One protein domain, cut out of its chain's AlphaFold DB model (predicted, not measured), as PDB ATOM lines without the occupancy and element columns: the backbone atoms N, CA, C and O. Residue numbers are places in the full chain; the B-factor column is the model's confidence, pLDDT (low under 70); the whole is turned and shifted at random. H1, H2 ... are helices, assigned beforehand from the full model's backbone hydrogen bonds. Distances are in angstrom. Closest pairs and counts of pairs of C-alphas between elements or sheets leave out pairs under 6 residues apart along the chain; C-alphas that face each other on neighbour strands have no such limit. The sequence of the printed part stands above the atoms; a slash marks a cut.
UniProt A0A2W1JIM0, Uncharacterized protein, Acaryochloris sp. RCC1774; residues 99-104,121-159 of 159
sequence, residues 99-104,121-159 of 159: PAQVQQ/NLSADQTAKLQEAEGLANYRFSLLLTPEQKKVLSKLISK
ATOM      1  N   PRO A  99     202.145 251.476 196.011       83.75
ATOM      2  CA  PRO A  99     202.510 250.133 195.552       83.75
ATOM      3  C   PRO A  99     201.467 249.498 194.617       83.75
ATOM      4  O   PRO A  99     201.829 248.827 193.653       83.75
ATOM      5  N   ALA A 100     200.175 249.750 194.860       85.62
ATOM      6  CA  ALA A 100     199.085 249.273 194.009       85.62
ATOM      7  C   ALA A 100     199.109 249.925 192.614       85.62
ATOM      8  O   ALA A 100     199.010 249.225 191.608       85.62
ATOM      9  N   GLN A 101     199.319 251.244 192.546       84.25
ATOM     10  CA  GLN A 101     199.459 251.973 191.279       84.25
ATOM     11  C   GLN A 101     200.702 251.512 190.505       84.25
ATOM     12  O   GLN A 101     200.633 251.308 189.296       84.25
ATOM     13  N   VAL A 102     201.818 251.254 191.194       82.25
ATOM     14  CA  VAL A 102     203.045 250.718 190.576       82.25
ATOM     15  C   VAL A 102     202.824 249.313 190.003       82.25
ATOM     16  O   VAL A 102     203.336 249.001 188.927       82.25
ATOM     17  N   GLN A 103     202.054 248.451 190.673       82.62
ATOM     18  CA  GLN A 103     201.687 247.145 190.112       82.62
ATOM     19  C   GLN A 103     200.764 247.271 188.898       82.62
ATOM     20  O   GLN A 103     200.911 246.508 187.948       82.62
ATOM     21  N   GLN A 104     199.825 248.216 188.912       82.88
ATOM     22  CA  GLN A 104     198.928 248.448 187.782       82.88
ATOM     23  C   GLN A 104     199.700 248.932 186.549       82.88
ATOM     24  O   GLN A 104     199.504 248.383 185.469       82.88
ATOM     25  N   ASN A 121     193.935 256.596 189.029       84.56
ATOM     26  CA  ASN A 121     193.310 257.407 190.087       84.56
ATOM     27  C   ASN A 121     194.351 258.218 190.882       84.56
ATOM     28  O   ASN A 121     194.396 258.179 192.113       84.56
ATOM     29  N   LEU A 122     195.248 258.909 190.173       84.81
ATOM     30  CA  LEU A 122     196.258 259.742 190.815       84.81
ATOM     31  C   LEU A 122     195.596 260.901 191.558       84.81
ATOM     32  O   LEU A 122     194.709 261.575 191.033       84.81
ATOM     33  N   SER A 123     196.083 261.183 192.764       88.75
ATOM     34  CA  SER A 123     195.717 262.414 193.465       88.75
ATOM     35  C   SER A 123     196.286 263.640 192.744       88.75
ATOM     36  O   SER A 123     197.286 263.549 192.026       88.75
ATOM     37  N   ALA A 124     195.692 264.813 192.980       87.69
ATOM     38  CA  ALA A 124     196.197 266.074 192.432       87.69
ATOM     39  C   ALA A 124     197.669 266.325 192.819       87.69
ATOM     40  O   ALA A 124     198.471 266.705 191.971       87.69
ATOM     41  N   ASP A 125     198.042 266.016 194.066       90.00
ATOM     42  CA  ASP A 125     199.425 266.105 194.557       90.00
ATOM     43  C   ASP A 125     200.374 265.137 193.831       90.00
ATOM     44  O   ASP A 125     201.441 265.539 193.374       90.00
ATOM     45  N   GLN A 126     199.966 263.875 193.647       87.50
ATOM     46  CA  GLN A 126     200.763 262.888 192.908       87.50
ATOM     47  C   GLN A 126     200.977 263.321 191.455       87.50
ATOM     48  O   GLN A 126     202.075 263.190 190.921       87.50
ATOM     49  N   THR A 127     199.935 263.872 190.833       85.56
ATOM     50  CA  THR A 127     199.993 264.390 189.463       85.56
ATOM     51  C   THR A 127     200.969 265.558 189.370       85.56
ATOM     52  O   THR A 127     201.838 265.548 188.504       85.56
ATOM     53  N   ALA A 128     200.884 266.525 190.288       88.88
ATOM     54  CA  ALA A 128     201.786 267.673 190.322       88.88
ATOM     55  C   ALA A 128     203.254 267.250 190.516       88.88
ATOM     56  O   ALA A 128     204.132 267.725 189.799       88.88
ATOM     57  N   LYS A 129     203.522 266.298 191.418       88.94
ATOM     58  CA  LYS A 129     204.878 265.774 191.654       88.94
ATOM     59  C   LYS A 129     205.435 265.014 190.454       88.94
ATOM     60  O   LYS A 129     206.607 265.168 190.129       88.94
ATOM     61  N   LEU A 130     204.609 264.213 189.779       84.50
ATOM     62  CA  LEU A 130     205.025 263.526 188.554       84.50
ATOM     63  C   LEU A 130     205.316 264.524 187.428       84.50
ATOM     64  O   LEU A 130     206.310 264.362 186.731       84.50
ATOM     65  N   GLN A 131     204.506 265.577 187.296       84.44
ATOM     66  CA  GLN A 131     204.739 266.648 186.321       84.44
ATOM     67  C   GLN A 131     206.034 267.413 186.595       84.44
ATOM     68  O   GLN A 131     206.773 267.720 185.661       84.44
ATOM     69  N   GLU A 132     206.332 267.710 187.859       88.62
ATOM     70  CA  GLU A 132     207.588 268.360 188.240       88.62
ATOM     71  C   GLU A 132     208.794 267.465 187.923       88.62
ATOM     72  O   GLU A 132     209.754 267.910 187.287       88.62
ATOM     73  N   ALA A 133     208.713 266.186 188.299       86.00
ATOM     74  CA  ALA A 133     209.746 265.196 188.020       86.00
ATOM     75  C   ALA A 133     209.994 265.041 186.509       86.00
ATOM     76  O   ALA A 133     211.142 265.042 186.054       86.00
ATOM     77  N   GLU A 134     208.920 264.966 185.722       81.94
ATOM     78  CA  GLU A 134     208.970 264.884 184.263       81.94
ATOM     79  C   GLU A 134     209.567 266.155 183.652       81.94
ATOM     80  O   GLU A 134     210.458 266.071 182.806       81.94
ATOM     81  N   GLY A 135     209.138 267.336 184.102       84.06
ATOM     82  CA  GLY A 135     209.678 268.616 183.648       84.06
ATOM     83  C   GLY A 135     211.183 268.719 183.892       84.06
ATOM     84  O   GLY A 135     211.936 269.123 183.003       84.06
ATOM     85  N   LEU A 136     211.645 268.271 185.062       87.06
ATOM     86  CA  LEU A 136     213.067 268.228 185.392       87.06
ATOM     87  C   LEU A 136     213.832 267.217 184.526       87.06
ATOM     88  O   LEU A 136     214.931 267.524 184.053       87.06
ATOM     89  N   ALA A 137     213.275 266.025 184.303       84.81
ATOM     90  CA  ALA A 137     213.883 265.009 183.448       84.81
ATOM     91  C   ALA A 137     213.987 265.486 181.990       84.81
ATOM     92  O   ALA A 137     215.057 265.379 181.389       84.81
ATOM     93  N   ASN A 138     212.922 266.089 181.456       83.88
ATOM     94  CA  ASN A 138     212.891 266.704 180.129       83.88
ATOM     95  C   ASN A 138     213.920 267.824 180.000       83.88
ATOM     96  O   ASN A 138     214.667 267.872 179.021       83.88
ATOM     97  N   TYR A 139     214.005 268.698 181.003       87.38
ATOM     98  CA  TYR A 139     215.007 269.756 181.030       87.38
ATOM     99  C   TYR A 139     216.421 269.170 180.964       87.38
ATOM    100  O   TYR A 139     217.185 269.528 180.065       87.38
ATOM    101  N   ARG A 140     216.746 268.207 181.838       88.31
ATOM    102  CA  ARG A 140     218.058 267.538 181.853       88.31
ATOM    103  C   ARG A 140     218.357 266.835 180.537       88.31
ATOM    104  O   ARG A 140     219.445 267.007 180.003       88.31
ATOM    105  N   PHE A 141     217.394 266.107 179.978       85.44
ATOM    106  CA  PHE A 141     217.560 265.443 178.690       85.44
ATOM    107  C   PHE A 141     217.808 266.456 177.572       85.44
ATOM    108  O   PHE A 141     218.725 266.284 176.775       85.44
ATOM    109  N   SER A 142     217.078 267.573 177.558       85.38
ATOM    110  CA  SER A 142     217.282 268.638 176.576       85.38
ATOM    111  C   SER A 142     218.672 269.275 176.668       85.38
ATOM    112  O   SER A 142     219.172 269.770 175.660       85.38
ATOM    113  N   LEU A 143     219.323 269.266 177.834       90.06
ATOM    114  CA  LEU A 143     220.706 269.732 177.965       90.06
ATOM    115  C   LEU A 143     221.706 268.759 177.331       90.06
ATOM    116  O   LEU A 143     222.760 269.198 176.881       90.06
ATOM    117  N   LEU A 144     221.367 267.469 177.250       88.50
ATOM    118  CA  LEU A 144     222.197 266.465 176.584       88.50
ATOM    119  C   LEU A 144     222.137 266.580 175.063       88.50
ATOM    120  O   LEU A 144     223.085 266.190 174.389       88.50
ATOM    121  N   LEU A 145     221.026 267.078 174.519       88.69
ATOM    122  CA  LEU A 145     220.794 267.124 173.081       88.69
ATOM    123  C   LEU A 145     221.452 268.336 172.421       88.69
ATOM    124  O   LEU A 145     221.315 269.475 172.880       88.69
ATOM    125  N   THR A 146     222.056 268.113 171.255       92.69
ATOM    126  CA  THR A 146     222.499 269.205 170.383       92.69
ATOM    127  C   THR A 146     221.299 269.950 169.776       92.69
ATOM    128  O   THR A 146     220.190 269.405 169.704       92.69
ATOM    129  N   PRO A 147     221.478 271.191 169.282       91.38
ATOM    130  CA  PRO A 147     220.405 271.923 168.603       91.38
ATOM    131  C   PRO A 147     219.795 271.159 167.418       91.38
ATOM    132  O   PRO A 147     218.597 271.268 167.160       91.38
ATOM    133  N   GLU A 148     220.597 270.363 166.708       89.75
ATOM    134  CA  GLU A 148     220.124 269.526 165.602       89.75
ATOM    135  C   GLU A 148     219.290 268.344 166.102       89.75
ATOM    136  O   GLU A 148     218.190 268.114 165.598       89.75
ATOM    137  N   GLN A 149     219.747 267.659 167.154       89.31
ATOM    138  CA  GLN A 149     219.000 266.568 167.789       89.31
ATOM    139  C   GLN A 149     217.661 267.058 168.356       89.31
ATOM    140  O   GLN A 149     216.648 266.380 168.205       89.31
ATOM    141  N   LYS A 150     217.604 268.276 168.914       86.50
ATOM    142  CA  LYS A 150     216.346 268.906 169.360       86.50
ATOM    143  C   LYS A 150     215.354 269.131 168.221       86.50
ATOM    144  O   LYS A 150     214.155 268.943 168.409       86.50
ATOM    145  N   LYS A 151     215.828 269.514 167.031       87.12
ATOM    146  CA  LYS A 151     214.961 269.653 165.846       87.12
ATOM    147  C   LYS A 151     214.409 268.302 165.399       87.12
ATOM    148  O   LYS A 151     213.242 268.229 165.023       87.12
ATOM    149  N   VAL A 152     215.225 267.247 165.438       85.88
ATOM    150  CA  VAL A 152     214.771 265.879 165.135       85.88
ATOM    151  C   VAL A 152     213.739 265.427 166.164       85.88
ATOM    152  O   VAL A 152     212.663 264.984 165.774       85.88
ATOM    153  N   LEU A 153     214.016 265.640 167.453       83.31
ATOM    154  CA  LEU A 153     213.082 265.363 168.540       83.31
ATOM    155  C   LEU A 153     211.742 266.068 168.311       83.31
ATOM    156  O   LEU A 153     210.709 265.411 168.304       83.31
ATOM    157  N   SER A 154     211.760 267.376 168.031       79.75
ATOM    158  CA  SER A 154     210.550 268.155 167.740       79.75
ATOM    159  C   SER A 154     209.755 267.586 166.562       79.75
ATOM    160  O   SER A 154     208.531 267.547 166.623       79.75
ATOM    161  N   LYS A 155     210.422 267.118 165.501       83.81
ATOM    162  CA  LYS A 155     209.747 266.493 164.351       83.81
ATOM    163  C   LYS A 155     209.139 265.132 164.680       83.81
ATOM    164  O   LYS A 155     208.120 264.785 164.095       83.81
ATOM    165  N   LEU A 156     209.775 264.364 165.565       77.69
ATOM    166  CA  LEU A 156     209.278 263.058 165.999       77.69
ATOM    167  C   LEU A 156     208.045 263.196 166.897       77.69
ATOM    168  O   LEU A 156     207.117 262.411 166.749       77.69
ATOM    169  N   ILE A 157     208.015 264.203 167.776       71.25
ATOM    170  CA  ILE A 157     206.896 264.429 168.709       71.25
ATOM    171  C   ILE A 157     205.731 265.228 168.103       71.25
ATOM    172  O   ILE A 157     204.632 265.198 168.638       71.25
ATOM    173  N   SER A 158     205.948 265.977 167.013       72.75
ATOM    174  CA  SER A 158     204.880 266.721 166.311       72.75
ATOM    175  C   SER A 158     204.141 265.893 165.248       72.75
ATOM    176  O   SER A 158     203.384 266.462 164.464       72.75
ATOM    177  N   LYS A 159     204.400 264.585 165.179       57.38
ATOM    178  CA  LYS A 159     203.747 263.635 164.273       57.38
ATOM    179  C   LYS A 159     202.629 262.891 164.988       57.38
ATOM    180  O   LYS A 159     201.592 262.683 164.326       57.38
TER     181      LYS A 159
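AT A GLANCE: This is residues 99 to 104 and 121 to 159 of the 159 residues of an uncharacterized protein of Acaryochloris sp. RCC1774 (UniProt A0A2W1JIM0). A long helix, H2, makes the length of the domain, and H3 folds back from its last end as a V, while the short H1 is a separate piece off its first end. The 45 printed residues hold three named helices, H1, H2, H3 along the chain, and are all helix in class. The whole is extended, with a radius of gyration of the C-alphas of 14.6 A and spans of 40 by 21 by 18 A.

HOW THE PARTS SIT: H1, residues 99 to 104, is apart from H2, residues 124 to 144, and from H3, residues 147 to 157. H2 and H3 are close but not clearly touching; their closest C-alphas, of Ser 142 and Lys 150, are 7.3 A apart. They run opposite ways at a steep tilt of 42 degrees. In H1, H2 and H3 every O i to N i+4 pair is within hydrogen-bond range.

IN THESE COORDINATES: H1 begins at C-alpha 99 (202.510, 250.133, 195.552) and is 8.7 A long from first to last C-alpha. H2 is 30.5 A long. H3, 15.4 A long, ends at C-alpha 157 (206.896, 264.429, 168.709).

THE WHOLE: Residues 105 to 120 are not printed, and C-alphas 104 and 121 are 10.8 A apart across the cut. The link from H2 to H3 is tight. Residue 159 is under pLDDT 70.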